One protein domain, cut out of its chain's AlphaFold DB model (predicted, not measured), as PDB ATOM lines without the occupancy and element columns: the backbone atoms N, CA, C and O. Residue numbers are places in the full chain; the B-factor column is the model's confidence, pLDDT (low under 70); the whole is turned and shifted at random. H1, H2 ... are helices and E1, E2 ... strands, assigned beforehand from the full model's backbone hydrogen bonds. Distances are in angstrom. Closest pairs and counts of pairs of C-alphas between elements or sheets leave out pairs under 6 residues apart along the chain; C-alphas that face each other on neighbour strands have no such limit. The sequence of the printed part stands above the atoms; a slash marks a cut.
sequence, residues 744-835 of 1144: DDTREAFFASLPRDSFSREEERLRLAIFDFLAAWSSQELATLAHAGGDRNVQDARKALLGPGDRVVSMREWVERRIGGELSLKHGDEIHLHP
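What this domain is: This is residues 744 to 835 of the 1144 residues of the protein "Hypothetical protein" of Polarella glacialis (UniProt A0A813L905). Two helices side by side, H2 and H4, running opposite ways, make one side of this elongated domain; the short helix H5 and the small hairpin of E1 and E2 make the other side, and the four-residue H3 lies between the two sides. H1 is at one end of the long axis, apart from the other named elements, and the loop around Gln 780 is at the opposite end. The printed part has 92 residues with five named helices and two named strands, in the order H1, H2, H3, H4, H5, E1, E2; the class is mostly helix, and the sheet, E1 - E2, is antiparallel. The whole is compact, with a radius of gyration of the C-alphas of 12.9 A, and spans 40 by 26 by 23 A.

Where its parts are: Find C-alpha 744 at (33.758, 23.899, -41.574); from there H1 runs through residues 744 to 753, 14.0 A long. H2, residues 761 to 775, is the longest helix at 20.4 A; look for its first C-alpha at (45.475, 16.612, -21.878). Next come H3, residues 785 to 788, and H4, residues 792 to 801, 14.3 A long. H5 is residues 811 to 818 and measures 10.5 A. The strands are E1, residues 823 to 825, 6.8 A, and E2, residues 831 to 833, 6.7 A, ending at C-alpha 833 at (33.919, 34.110, -14.929).

How they stand to each other: Start with H2 and H4, which touch at a shallow tilt of 22 degrees, opposite ways; their closest C-alphas are those of Leu 766 and Ala 797, 5.0 A apart. H3 only just touches H2, with 3 pairs of C-alphas within 8 A, the closest being those of Ile 770 and Ala 788 at 6.5 A; H2 touches H3 with residues 770 to 774 alone. H5 is close to H3 but not clearly touching, with the C-alphas of Leu 785 and Arg 812 closest at 7.4 A. H2 and H5 are near each other, with 7 pairs of C-alphas within 10 A. Beyond H5, look at E1: the closest C-alphas are those of Glu 816 and Ser 824, 6.8 A apart. E1 and E2 form an antiparallel hairpin at 144 degrees, with N 824 and O 832 at 2.9 A and N 832 and O 824 at 2.8 A, within hydrogen-bond range. In H1, H2, H4 and H5 every O i to N i+4 pair is within hydrogen-bond range; H3 is too short for such a pair.

The domain as a whole: The C-alphas of Asp 745 and Gln 780 are the two farthest apart, at 40.4 A. The printed part has no cut and no long link. The mean pLDDT of the printed part is 78.9; look for values under 70 at residues 744 to 747, 749, 756, 780, 803 to 808 and 827 to 828.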
ATOM      1  N   ASP A 744      34.752  24.088 -42.631       53.00
ATOM      2  CA  ASP A 744      33.758  23.899 -41.574       53.00
ATOM      3  C   ASP A 744      33.698  22.436 -41.098       53.00
ATOM      4  O   ASP A 744      33.731  22.159 -39.904       53.00
ATOM      5  N   ASP A 745      33.746  21.469 -42.016       56.53
ATOM      6  CA  ASP A 745      33.784  20.049 -41.650       56.53
ATOM      7  C   ASP A 745      35.105  19.642 -40.978       56.53
ATOM      8  O   ASP A 745      35.110  18.739 -40.150       56.53
ATOM      9  N   THR A 746      36.234  20.285 -41.298       62.78
ATOM     10  CA  THR A 746      37.505  20.067 -40.574       62.78
ATOM     11  C   THR A 746      37.506  20.733 -39.194       62.78
ATOM     12  O   THR A 746      38.097  20.191 -38.258       62.78
ATOM     13  N   ARG A 747      36.774  21.843 -39.024       69.50
ATOM     14  CA  ARG A 747      36.469  22.464 -37.725       69.50
ATOM     15  C   ARG A 747      35.566  21.579 -36.869       69.50
ATOM     16  O   ARG A 747      35.892  21.323 -35.710       69.50
ATOM     17  N   GLU A 748      34.477  21.059 -37.423       74.06
ATOM     18  CA  GLU A 748      33.611  20.121 -36.706       74.06
ATOM     19  C   GLU A 748      34.288  18.759 -36.496       74.06
ATOM     20  O   GLU A 748      34.088  18.155 -35.449       74.06
ATOM     21  N   ALA A 749      35.165  18.296 -37.397       69.88
ATOM     22  CA  ALA A 749      35.983  17.102 -37.167       69.88
ATOM     23  C   ALA A 749      36.985  17.299 -36.018       69.88
ATOM     24  O   ALA A 749      37.147  16.390 -35.210       69.88
ATOM     25  N   PHE A 750      37.600  18.483 -35.882       78.69
ATOM     26  CA  PHE A 750      38.409  18.817 -34.707       78.69
ATOM     27  C   PHE A 750      37.566  18.713 -33.428       78.69
ATOM     28  O   PHE A 750      37.897  17.923 -32.545       78.69
ATOM     29  N   PHE A 751      36.425  19.409 -33.348       77.38
ATOM     30  CA  PHE A 751      35.556  19.351 -32.164       77.38
ATOM     31  C   PHE A 751      34.914  17.971 -31.918       77.38
ATOM     32  O   PHE A 751      34.625  17.645 -30.770       77.38
ATOM     33  N   ALA A 752      34.730  17.142 -32.949       74.94
ATOM     34  CA  ALA A 752      34.249  15.764 -32.832       74.94
ATOM     35  C   ALA A 752      35.353  14.749 -32.478       74.94
ATOM     36  O   ALA A 752      35.027  13.664 -31.998       74.94
ATOM     37  N   SER A 753      36.629  15.087 -32.705       74.38
ATOM     38  CA  SER A 753      37.790  14.295 -32.270       74.38
ATOM     39  C   SER A 753      38.133  14.503 -30.790       74.38
ATOM     40  O   SER A 753      38.759  13.641 -30.174       74.38
ATOM     41  N   LEU A 754      37.698  15.625 -30.208       80.62
ATOM     42  CA  LEU A 754      37.844  15.915 -28.785       80.62
ATOM     43  C   LEU A 754      36.802  15.133 -27.957       80.62
ATOM     44  O   LEU A 754      35.671  14.941 -28.420       80.62
ATOM     45  N   PRO A 755      37.129  14.686 -26.727       74.50
ATOM     46  CA  PRO A 755      36.190  13.920 -25.912       74.50
ATOM     47  C   PRO A 755      34.959  14.757 -25.539       74.50
ATOM     48  O   PRO A 755      35.066  15.939 -25.216       74.50
ATOM     49  N   ARG A 756      33.761  14.167 -25.570       67.00
ATOM     50  CA  ARG A 756      32.520  14.927 -25.318       67.00
ATOM     51  C   ARG A 756      32.334  15.294 -23.850       67.00
ATOM     52  O   ARG A 756      31.987  16.433 -23.561       67.00
ATOM     53  N   ASP A 757      32.628  14.347 -22.963       70.69
ATOM     54  CA  ASP A 757      32.328  14.429 -21.529       70.69
ATOM     55  C   ASP A 757      33.585  14.675 -20.663       70.69
ATOM     56  O   ASP A 757      33.525  14.627 -19.436       70.69
ATOM     57  N   SER A 758      34.735  14.936 -21.296       74.06
ATOM     58  CA  SER A 758      36.015  15.269 -20.654       74.06
ATOM     59  C   SER A 758      36.885  16.153 -21.562       74.06
ATOM     60  O   SER A 758      36.570  16.355 -22.738       74.06
ATOM     61  N   PHE A 759      37.981  16.696 -21.028       83.62
ATOM     62  CA  PHE A 759      38.986  17.446 -21.791       83.62
ATOM     63  C   PHE A 759      40.143  16.532 -22.223       83.62
ATOM     64  O   PHE A 759      40.498  15.600 -21.501       83.62
ATOM     65  N   SER A 760      40.765  16.802 -23.377       82.94
ATOM     66  CA  SER A 760      42.087  16.227 -23.685       82.94
ATOM     67  C   SER A 760      43.160  16.789 -22.739       82.94
ATOM     68  O   SER A 760      42.980  17.834 -22.114       82.94
ATOM     69  N   ARG A 761      44.325  16.139 -22.669       81.19
ATOM     70  CA  ARG A 761      45.475  16.612 -21.878       81.19
ATOM     71  C   ARG A 761      45.957  18.004 -22.314       81.19
ATOM     72  O   ARG A 761      46.393  18.809 -21.495       81.19
ATOM     73  N   GLU A 762      45.866  18.296 -23.604       83.75
ATOM     74  CA  GLU A 762      46.230  19.563 -24.243       83.75
ATOM     75  C   GLU A 762      45.166  20.638 -23.980       83.75
ATOM     76  O   GLU A 762      45.505  21.802 -23.756       83.75
ATOM     77  N   GLU A 763      43.890  20.245 -23.943       87.06
ATOM     78  CA  GLU A 763      42.771  21.107 -23.553       87.06
ATOM     79  C   GLU A 763      42.815  21.490 -22.074       87.06
ATOM     80  O   GLU A 763      42.749  22.674 -21.752       87.06
ATOM     81  N   GLU A 764      42.985  20.510 -21.183       88.31
ATOM     82  CA  GLU A 764      43.163  20.708 -19.742       88.31
ATOM     83  C   GLU A 764      44.368  21.622 -19.481       88.31
ATOM     84  O   GLU A 764      44.291  22.576 -18.708       88.31
ATOM     85  N   ARG A 765      45.477  21.411 -20.204       87.94
ATOM     86  CA  ARG A 765      46.667  22.266 -20.121       87.94
ATOM     87  C   ARG A 765      46.398  23.708 -20.563       87.94
ATOM     88  O   ARG A 765      46.938  24.623 -19.944       87.94
ATOM     89  N   LEU A 766      45.584  23.936 -21.598       89.75
ATOM     90  CA  LEU A 766      45.199  25.289 -22.020       89.75
ATOM     91  C   LEU A 766      44.209  25.936 -21.034       89.75
ATOM     92  O   LEU A 766      44.394  27.094 -20.665       89.75
ATOM     93  N   ARG A 767      43.213  25.180 -20.559       90.69
ATOM     94  CA  ARG A 767      42.241  25.580 -19.526       90.69
ATOM     95  C   ARG A 767      42.948  26.021 -18.243       90.69
ATOM     96  O   ARG A 767      42.742  27.143 -17.785       90.69
ATOM     97  N   LEU A 768      43.854  25.191 -17.723       88.62
ATOM     98  CA  LEU A 768      44.652  25.489 -16.532       88.62
ATOM     99  C   LEU A 768      45.612  26.663 -16.744       88.62
ATOM    100  O   LEU A 768      45.719  27.500 -15.855       88.62
ATOM    101  N   ALA A 769      46.259  26.792 -17.910       88.88
ATOM    102  CA  ALA A 769      47.105  27.954 -18.199       88.88
ATOM    103  C   ALA A 769      46.302  29.270 -18.207       88.88
ATOM    104  O   ALA A 769      46.768  30.279 -17.681       88.88
ATOM    105  N   ILE A 770      45.079  29.260 -18.753       88.69
ATOM    106  CA  ILE A 770      44.172  30.416 -18.716       88.69
ATOM    107  C   ILE A 770      43.718  30.703 -17.275       88.69
ATOM    108  O   ILE A 770      43.678  31.865 -16.877       88.69
ATOM    109  N   PHE A 771      43.419  29.679 -16.469       90.44
ATOM    110  CA  PHE A 771      43.046  29.861 -15.059       90.44
ATOM    111  C   PHE A 771      44.210  30.347 -14.185       90.44
ATOM    112  O   PHE A 771      43.980  31.180 -13.315       90.44
ATOM    113  N   ASP A 772      45.447  29.915 -14.438       86.31
ATOM    114  CA  ASP A 772      46.641  30.422 -13.751       86.31
ATOM    115  C   ASP A 772      46.925  31.882 -14.119       86.31
ATOM    116  O   ASP A 772      47.204  32.698 -13.241       86.31
ATOM    117  N   PHE A 773      46.769  32.245 -15.396       90.69
ATOM    118  CA  PHE A 773      46.823  33.637 -15.841       90.69
ATOM    119  C   PHE A 773      45.738  34.501 -15.164       90.69
ATOM    120  O   PHE A 773      46.040  35.594 -14.689       90.69
ATOM    121  N   LEU A 774      44.498  34.008 -15.061       87.25
ATOM    122  CA  LEU A 774      43.395  34.713 -14.391       87.25
ATOM    123  C   LEU A 774      43.569  34.784 -12.863       87.25
ATOM    124  O   LEU A 774      43.175  35.778 -12.261       87.25
ATOM    125  N   ALA A 775      44.183  33.778 -12.237       85.88
ATOM    126  CA  ALA A 775      44.520  33.773 -10.811       85.88
ATOM    127  C   ALA A 775      45.691  34.716 -10.473       85.88
ATOM    128  O   ALA A 775      45.746  35.265  -9.375       85.88
ATOM    129  N   ALA A 776      46.608  34.937 -11.421       83.81
ATOM    130  CA  ALA A 776      47.690  35.917 -11.320       83.81
ATOM    131  C   ALA A 776      47.293  37.338 -11.789       83.81
ATOM    132  O   ALA A 776      48.108  38.261 -11.702       83.81
ATOM    133  N   TRP A 777      46.070  37.538 -12.295       86.44
ATOM    134  CA  TRP A 777      45.627  38.821 -12.847       86.44
ATOM    135  C   TRP A 777      45.303  39.836 -11.742       86.44
ATOM    136  O   TRP A 777      44.287  39.740 -11.057       86.44
ATOM    137  N   SER A 778      46.168  40.838 -11.590       71.31
ATOM    138  CA  SER A 778      46.117  41.845 -10.520       71.31
ATOM    139  C   SER A 778      45.594  43.225 -10.952       71.31
ATOM    140  O   SER A 778      45.607  44.161 -10.151       71.31
ATOM    141  N   SER A 779      45.130  43.379 -12.198       75.69
ATOM    142  CA  SER A 779      44.518  44.630 -12.673       75.69
ATOM    143  C   SER A 779      43.046  44.734 -12.259       75.69
ATOM    144  O   SER A 779      42.332  43.735 -12.215       75.69
ATOM    145  N   GLN A 780      42.574  45.962 -12.024       69.00
ATOM    146  CA  GLN A 780      41.147  46.255 -11.832       69.00
ATOM    147  C   GLN A 780      40.345  46.223 -13.147       69.00
ATOM    148  O   GLN A 780      39.116  46.195 -13.116       69.00
ATOM    149  N   GLU A 781      41.016  46.224 -14.302       77.38
ATOM    150  CA  GLU A 781      40.377  46.033 -15.606       77.38
ATOM    151  C   GLU A 781      40.148  44.544 -15.896       77.38
ATOM    152  O   GLU A 781      40.948  43.690 -15.503       77.38
ATOM    153  N   LEU A 782      39.071  44.219 -16.618       79.38
ATOM    154  CA  LEU A 782      38.778  42.842 -17.012       79.38
ATOM    155  C   LEU A 782      39.880  42.286 -17.923       79.38
ATOM    156  O   LEU A 782      40.315  42.922 -18.885       79.38
ATOM    157  N   ALA A 783      40.314  41.060 -17.636       85.19
ATOM    158  CA  ALA A 783      41.211  40.333 -18.517       85.19
ATOM    159  C   ALA A 783      40.532  40.081 -19.875       85.19
ATOM    160  O   ALA A 783      39.351  39.737 -19.934       85.19
ATOM    161  N   THR A 784      41.281  40.219 -20.967       87.19
ATOM    162  CA  THR A 784      40.807  39.927 -22.328       87.19
ATOM    163  C   THR A 784      41.541  38.719 -22.899       87.19
ATOM    164  O   THR A 784      42.627  38.369 -22.427       87.19
ATOM    165  N   LEU A 785      41.021  38.107 -23.969       81.12
ATOM    166  CA  LEU A 785      41.784  37.087 -24.707       81.12
ATOM    167  C   LEU A 785      43.101  37.622 -25.286       81.12
ATOM    168  O   LEU A 785      44.039  36.847 -25.458       81.12
ATOM    169  N   ALA A 786      43.207  38.927 -25.557       81.19
ATOM    170  CA  ALA A 786      44.465  39.546 -25.968       81.19
ATOM    171  C   ALA A 786      45.485  39.593 -24.814       81.19
ATOM    172  O   ALA A 786      46.670  39.367 -25.044       81.19
ATOM    173  N   HIS A 787      45.030  39.825 -23.576       84.69
ATOM    174  CA  HIS A 787      45.879  39.744 -22.385       84.69
ATOM    175  C   HIS A 787      46.286  38.291 -22.085       84.69
ATOM    176  O   HIS A 787      47.474  38.020 -21.933       84.69
ATOM    177  N   ALA A 788      45.336  37.345 -22.106       83.56
ATOM    178  CA  ALA A 788      45.619  35.920 -21.906       83.56
ATOM    179  C   ALA A 788      46.558  35.363 -22.991       83.56
ATOM    180  O   ALA A 788      47.538  34.694 -22.688       83.56
ATOM    181  N   GLY A 789      46.321  35.708 -24.259       80.25
ATOM    182  CA  GLY A 789      47.196  35.370 -25.383       80.25
ATOM    183  C   GLY A 789      48.566  36.063 -25.356       80.25
ATOM    184  O   GLY A 789      49.413  35.745 -26.190       80.25
ATOM    185  N   GLY A 790      48.797  36.989 -24.420       79.88
ATOM    186  CA  GLY A 790      50.103  37.572 -24.116       79.88
ATOM    187  C   GLY A 790      50.931  36.759 -23.114       79.88
ATOM    188  O   GLY A 790      52.154  36.906 -23.109       79.88
ATOM    189  N   ASP A 791      50.309  35.896 -22.301       87.56
ATOM    190  CA  ASP A 791      51.031  35.039 -21.355       87.56
ATOM    191  C   ASP A 791      51.764  33.893 -22.066       87.56
ATOM    192  O   ASP A 791      51.261  33.273 -23.006       87.56
ATOM    193  N   ARG A 792      52.970  33.581 -21.586       84.19
ATOM    194  CA  ARG A 792      53.835  32.576 -22.204       84.19
ATOM    195  C   ARG A 792      53.325  31.147 -22.013       84.19
ATOM    196  O   ARG A 792      53.430  30.349 -22.940       84.19
ATOM    197  N   ASN A 793      52.764  30.817 -20.851       85.88
ATOM    198  CA  ASN A 793      52.236  29.478 -20.584       85.88
ATOM    199  C   ASN A 793      50.967  29.240 -21.408       85.88
ATOM    200  O   ASN A 793      50.808  28.170 -21.996       85.88
ATOM    201  N   VAL A 794      50.111  30.262 -21.522       88.19
ATOM    202  CA  VAL A 794      48.936  30.250 -22.405       88.19
ATOM    203  C   VAL A 794      49.350  30.145 -23.877       88.19
ATOM    204  O   VAL A 794      48.744  29.369 -24.611       88.19
ATOM    205  N   GLN A 795      50.401  30.844 -24.325       84.38
ATOM    206  CA  GLN A 795      50.941  30.704 -25.687       84.38
ATOM    207  C   GLN A 795      51.490  29.297 -25.967       84.38
ATOM    208  O   GLN A 795      51.143  28.706 -26.991       84.38
ATOM    209  N   ASP A 796      52.315  28.747 -25.072       83.12
ATOM    210  CA  ASP A 796      52.908  27.416 -25.240       83.12
ATOM    211  C   ASP A 796      51.833  26.308 -25.182       83.12
ATOM    212  O   ASP A 796      51.877  25.368 -25.979       83.12
ATOM    213  N   ALA A 797      50.810  26.443 -24.325       85.88
ATOM    214  CA  ALA A 797      49.652  25.542 -24.294       85.88
ATOM    215  C   ALA A 797      48.750  25.690 -25.536       85.88
ATOM    216  O   ALA A 797      48.384  24.691 -26.154       85.88
ATOM    217  N   ARG A 798      48.452  26.927 -25.971       85.19
ATOM    218  CA  ARG A 798      47.683  27.201 -27.200       85.19
ATOM    219  C   ARG A 798      48.370  26.587 -28.414       85.19
ATOM    220  O   ARG A 798      47.695  26.009 -29.256       85.19
ATOM    221  N   LYS A 799      49.695  26.696 -28.503       82.94
ATOM    222  CA  LYS A 799      50.489  26.127 -29.598       82.94
ATOM    223  C   LYS A 799      50.494  24.594 -29.587       82.94
ATOM    224  O   LYS A 799      50.597  24.004 -30.658       82.94
ATOM    225  N   ALA A 800      50.381  23.963 -28.415       82.50
ATOM    226  CA  ALA A 800      50.267  22.511 -28.294       82.50
ATOM    227  C   ALA A 800      48.892  21.986 -28.751       82.50
ATOM    228  O   ALA A 800      48.847  20.983 -29.452       82.50
ATOM    229  N   LEU A 801      47.797  22.679 -28.407       81.62
ATOM    230  CA  LEU A 801      46.428  22.266 -28.759       81.62
ATOM    231  C   LEU A 801      45.975  22.731 -30.157       81.62
ATOM    232  O   LEU A 801      45.457  21.943 -30.940       81.62
ATOM    233  N   LEU A 802      46.125  24.026 -30.456       78.25
ATOM    234  CA  LEU A 802      45.579  24.694 -31.651       78.25
ATOM    235  C   LEU A 802      46.649  24.971 -32.727       78.25
ATOM    236  O   LEU A 802      46.368  25.603 -33.743       78.25
ATOM    237  N   GLY A 803      47.887  24.524 -32.505       67.88
ATOM    238  CA  GLY A 803      48.989  24.681 -33.451       67.88
ATOM    239  C   GLY A 803      49.521  26.119 -33.613       67.88
ATOM    240  O   GLY A 803      49.103  27.061 -32.930       67.88
ATOM    241  N   PRO A 804      50.509  26.314 -34.507       53.91
ATOM    242  CA  PRO A 804      51.193  27.590 -34.694       53.91
ATOM    243  C   PRO A 804      50.469  28.528 -35.681       53.91
ATOM    244  O   PRO A 804      50.937  28.738 -36.796       53.91
ATOM    245  N   GLY A 805      49.388  29.167 -35.225       51.59
ATOM    246  CA  GLY A 805      48.812  30.362 -35.860       51.59
ATOM    247  C   GLY A 805      47.777  30.104 -36.963       51.59
ATOM    248  O   GLY A 805      48.112  29.725 -38.079       51.59
ATOM    249  N   ASP A 806      46.521  30.408 -36.632       54.38
ATOM    250  CA  ASP A 806      45.383  30.659 -37.524       54.38
ATOM    251  C   ASP A 806      45.193  29.690 -38.706       54.38
ATOM    252  O   ASP A 806      45.160  30.084 -39.876       54.38
ATOM    253  N   ARG A 807      44.934  28.414 -38.381       56.19
ATOM    254  CA  ARG A 807      44.084  27.540 -39.206       56.19
ATOM    255  C   ARG A 807      43.070  26.764 -38.357       56.19
ATOM    256  O   ARG A 807      43.347  26.387 -37.225       56.19
ATOM    257  N   VAL A 808      41.909  26.520 -38.963       62.06
ATOM    258  CA  VAL A 808      40.755  25.741 -38.472       62.06
ATOM    259  C   VAL A 808      40.011  26.302 -37.245       62.06
ATOM    260  O   VAL A 808      38.823  26.572 -37.383       62.06
ATOM    261  N   VAL A 809      40.641  26.503 -36.078       70.81
ATOM    262  CA  VAL A 809      39.924  26.893 -34.835       70.81
ATOM    263  C   VAL A 809      40.553  28.096 -34.134       70.81
ATOM    264  O   VAL A 809      41.758  28.137 -33.880       70.81
ATOM    265  N   SER A 810      39.723  29.082 -33.776       81.88
ATOM    266  CA  SER A 810      40.170  30.264 -33.027       81.88
ATOM    267  C   SER A 810      40.169  30.037 -31.509       81.88
ATOM    268  O   SER A 810      39.379  29.261 -30.973       81.88
ATOM    269  N   MET A 811      41.023  30.767 -30.780       80.88
ATOM    270  CA  MET A 811      41.067  30.686 -29.311       80.88
ATOM    271  C   MET A 811      39.737  31.125 -28.669       80.88
ATOM    272  O   MET A 811      39.306  30.504 -27.703       80.88
ATOM    273  N   ARG A 812      39.057  32.135 -29.235       83.25
ATOM    274  CA  ARG A 812      37.703  32.557 -28.830       83.25
ATOM    275  C   ARG A 812      36.699  31.412 -28.950       83.25
ATOM    276  O   ARG A 812      35.974  31.123 -28.008       83.25
ATOM    277  N   GLU A 813      36.695  30.749 -30.097       81.44
ATOM    278  CA  GLU A 813      35.746  29.687 -30.416       81.44
ATOM    279  C   GLU A 813      35.969  28.415 -29.593       81.44
ATOM    280  O   GLU A 813      34.999  27.803 -29.151       81.44
ATOM    281  N   TRP A 814      37.225  28.039 -29.322       87.38
ATOM    282  CA  TRP A 814      37.512  26.949 -28.386       87.38
ATOM    283  C   TRP A 814      37.053  27.300 -26.961       87.38
ATOM    284  O   TRP A 814      36.390  26.481 -26.324       87.38
ATOM    285  N   VAL A 815      37.311  28.530 -26.491       85.25
ATOM    286  CA  VAL A 815      36.815  29.005 -25.185       85.25
ATOM    287  C   VAL A 815      35.287  28.919 -25.116       85.25
ATOM    288  O   VAL A 815      34.760  28.330 -24.178       85.25
ATOM    289  N   GLU A 816      34.572  29.427 -26.123       83.00
ATOM    290  CA  GLU A 816      33.103  29.427 -26.170       83.00
ATOM    291  C   GLU A 816      32.492  28.018 -26.291       83.00
ATOM    292  O   GLU A 816      31.484  27.739 -25.642       83.00
ATOM    293  N   ARG A 817      33.090  27.116 -27.086       82.38
ATOM    294  CA  ARG A 817      32.559  25.757 -27.317       82.38
ATOM    295  C   ARG A 817      32.925  24.737 -26.237       82.38
ATOM    296  O   ARG A 817      32.151  23.805 -26.036       82.38
ATOM    297  N   ARG A 818      34.090  24.854 -25.584       86.12
ATOM    298  CA  ARG A 818      34.616  23.814 -24.670       86.12
ATOM    299  C   ARG A 818      34.618  24.229 -23.203       86.12
ATOM    300  O   ARG A 818      34.262  23.413 -22.361       86.12
ATOM    301  N   ILE A 819      34.916  25.492 -22.893       84.06
ATOM    302  CA  ILE A 819      34.857  26.032 -21.521       84.06
ATOM    303  C   ILE A 819      33.819  27.158 -21.366       84.06
ATOM    304  O   ILE A 819      33.861  27.918 -20.404       84.06
ATOM    305  N   GLY A 820      32.823  27.230 -22.261       79.75
ATOM    306  CA  GLY A 820      31.759  28.247 -22.246       79.75
ATOM    307  C   GLY A 820      30.857  28.222 -21.001       79.75
ATOM    308  O   GLY A 820      30.233  29.225 -20.655       79.75
ATOM    309  N   GLY A 821      30.808  27.087 -20.292       78.31
ATOM    310  CA  GLY A 821      30.156  26.943 -18.982       78.31
ATOM    311  C   GLY A 821      30.999  27.434 -17.794       78.31
ATOM    312  O   GLY A 821      30.539  27.390 -16.652       78.31
ATOM    313  N   GLU A 822      32.223  27.899 -18.047       85.38
ATOM    314  CA  GLU A 822      33.216  28.314 -17.049       85.38
ATOM    315  C   GLU A 822      33.680  29.756 -17.311       85.38
ATOM    316  O   GLU A 822      33.661  30.594 -16.406       85.38
ATOM    317  N   LEU A 823      34.004  30.080 -18.566       84.88
ATOM    318  CA  LEU A 823      34.332  31.418 -19.049       84.88
ATOM    319  C   LEU A 823      33.330  31.852 -20.120       84.88
ATOM    320  O   LEU A 823      33.011  31.097 -21.031       84.88
ATOM    321  N   SER A 824      32.879  33.102 -20.054       81.00
ATOM    322  CA  SER A 824      32.007  33.709 -21.065       81.00
ATOM    323  C   SER A 824      32.648  34.975 -21.627       81.00
ATOM    324  O   SER A 824      33.162  35.800 -20.872       81.00
ATOM    325  N   LEU A 825      32.631  35.126 -22.952       82.88
ATOM    326  CA  LEU A 825      33.258  36.246 -23.653       82.88
ATOM    327  C   LEU A 825      32.205  37.269 -24.075       82.88
ATOM    328  O   LEU A 825      31.191  36.905 -24.672       82.88
ATOM    329  N   LYS A 826      32.442  38.555 -23.804       77.94
ATOM    330  CA  LYS A 826      31.539  39.640 -24.235       77.94
ATOM    331  C   LYS A 826      32.168  40.510 -25.331       77.94
ATOM    332  O   LYS A 826      33.152  40.122 -25.972       77.94
ATOM    333  N   HIS A 827      31.514  41.632 -25.638       55.66
ATOM    334  CA  HIS A 827      32.001  42.621 -26.601       55.66
ATOM    335  C   HIS A 827      33.411  43.085 -26.202       55.66
ATOM    336  O   HIS A 827      33.603  43.525 -25.078       55.66
ATOM    337  N   GLY A 828      34.380  42.987 -27.119       60.97
ATOM    338  CA  GLY A 828      35.770  43.396 -26.866       60.97
ATOM    339  C   GLY A 828      36.712  42.307 -26.332       60.97
ATOM    340  O   GLY A 828      37.763  42.643 -25.800       60.97
ATOM    341  N   ASP A 829      36.363  41.019 -26.464       75.56
ATOM    342  CA  ASP A 829      37.163  39.873 -25.973       75.56
ATOM    343  C   ASP A 829      37.352  39.813 -24.442       75.56
ATOM    344  O   ASP A 829      38.199  39.062 -23.955       75.56
ATOM    345  N   GLU A 830      36.541  40.555 -23.681       85.00
ATOM    346  CA  GLU A 830      36.509  40.539 -22.212       85.00
ATOM    347  C   GLU A 830      36.066  39.175 -21.657       85.00
ATOM    348  O   GLU A 830      35.029  38.634 -22.054       85.00
ATOM    349  N   ILE A 831      36.845  38.639 -20.712       85.19
ATOM    350  CA  ILE A 831      36.642  37.337 -20.070       85.19
ATOM    351  C   ILE A 831      35.831  37.520 -18.779       85.19
ATOM    352  O   ILE A 831      36.303  38.111 -17.808       85.19
ATOM    353  N   HIS A 832      34.626  36.949 -18.728       81.75
ATOM    354  CA  HIS A 832      33.790  36.922 -17.526       81.75
ATOM    355  C   HIS A 832      33.671  35.509 -16.950       81.75
ATOM    356  O   HIS A 832      33.196  34.589 -17.619       81.75
ATOM    357  N   LEU A 833      34.021  35.367 -15.669       82.69
ATOM    358  CA  LEU A 833      33.919  34.110 -14.929       82.69
ATOM    359  C   LEU A 833      32.454  33.734 -14.669       82.69
ATOM    360  O   LEU A 833      31.737  34.443 -13.950       82.69
ATOM    361  N   HIS A 834      32.022  32.588 -15.193       81.31
ATOM    362  CA  HIS A 834      30.763  31.958 -14.807       81.31
ATOM    363  C   HIS A 834      30.863  31.461 -13.344       81.31
ATOM    364  O   HIS A 834      31.966  31.151 -12.887       81.31
ATOM    365  N   PRO A 835      29.764  31.369 -12.560       74.88
ATOM    366  CA  PRO A 835      29.840  30.990 -11.145       74.88
ATOM    367  C   PRO A 835      30.539  29.652 -10.861       74.88
ATOM    368  O   PRO A 835      31.113  29.509  -9.787       74.88
TER     369      PRO A 835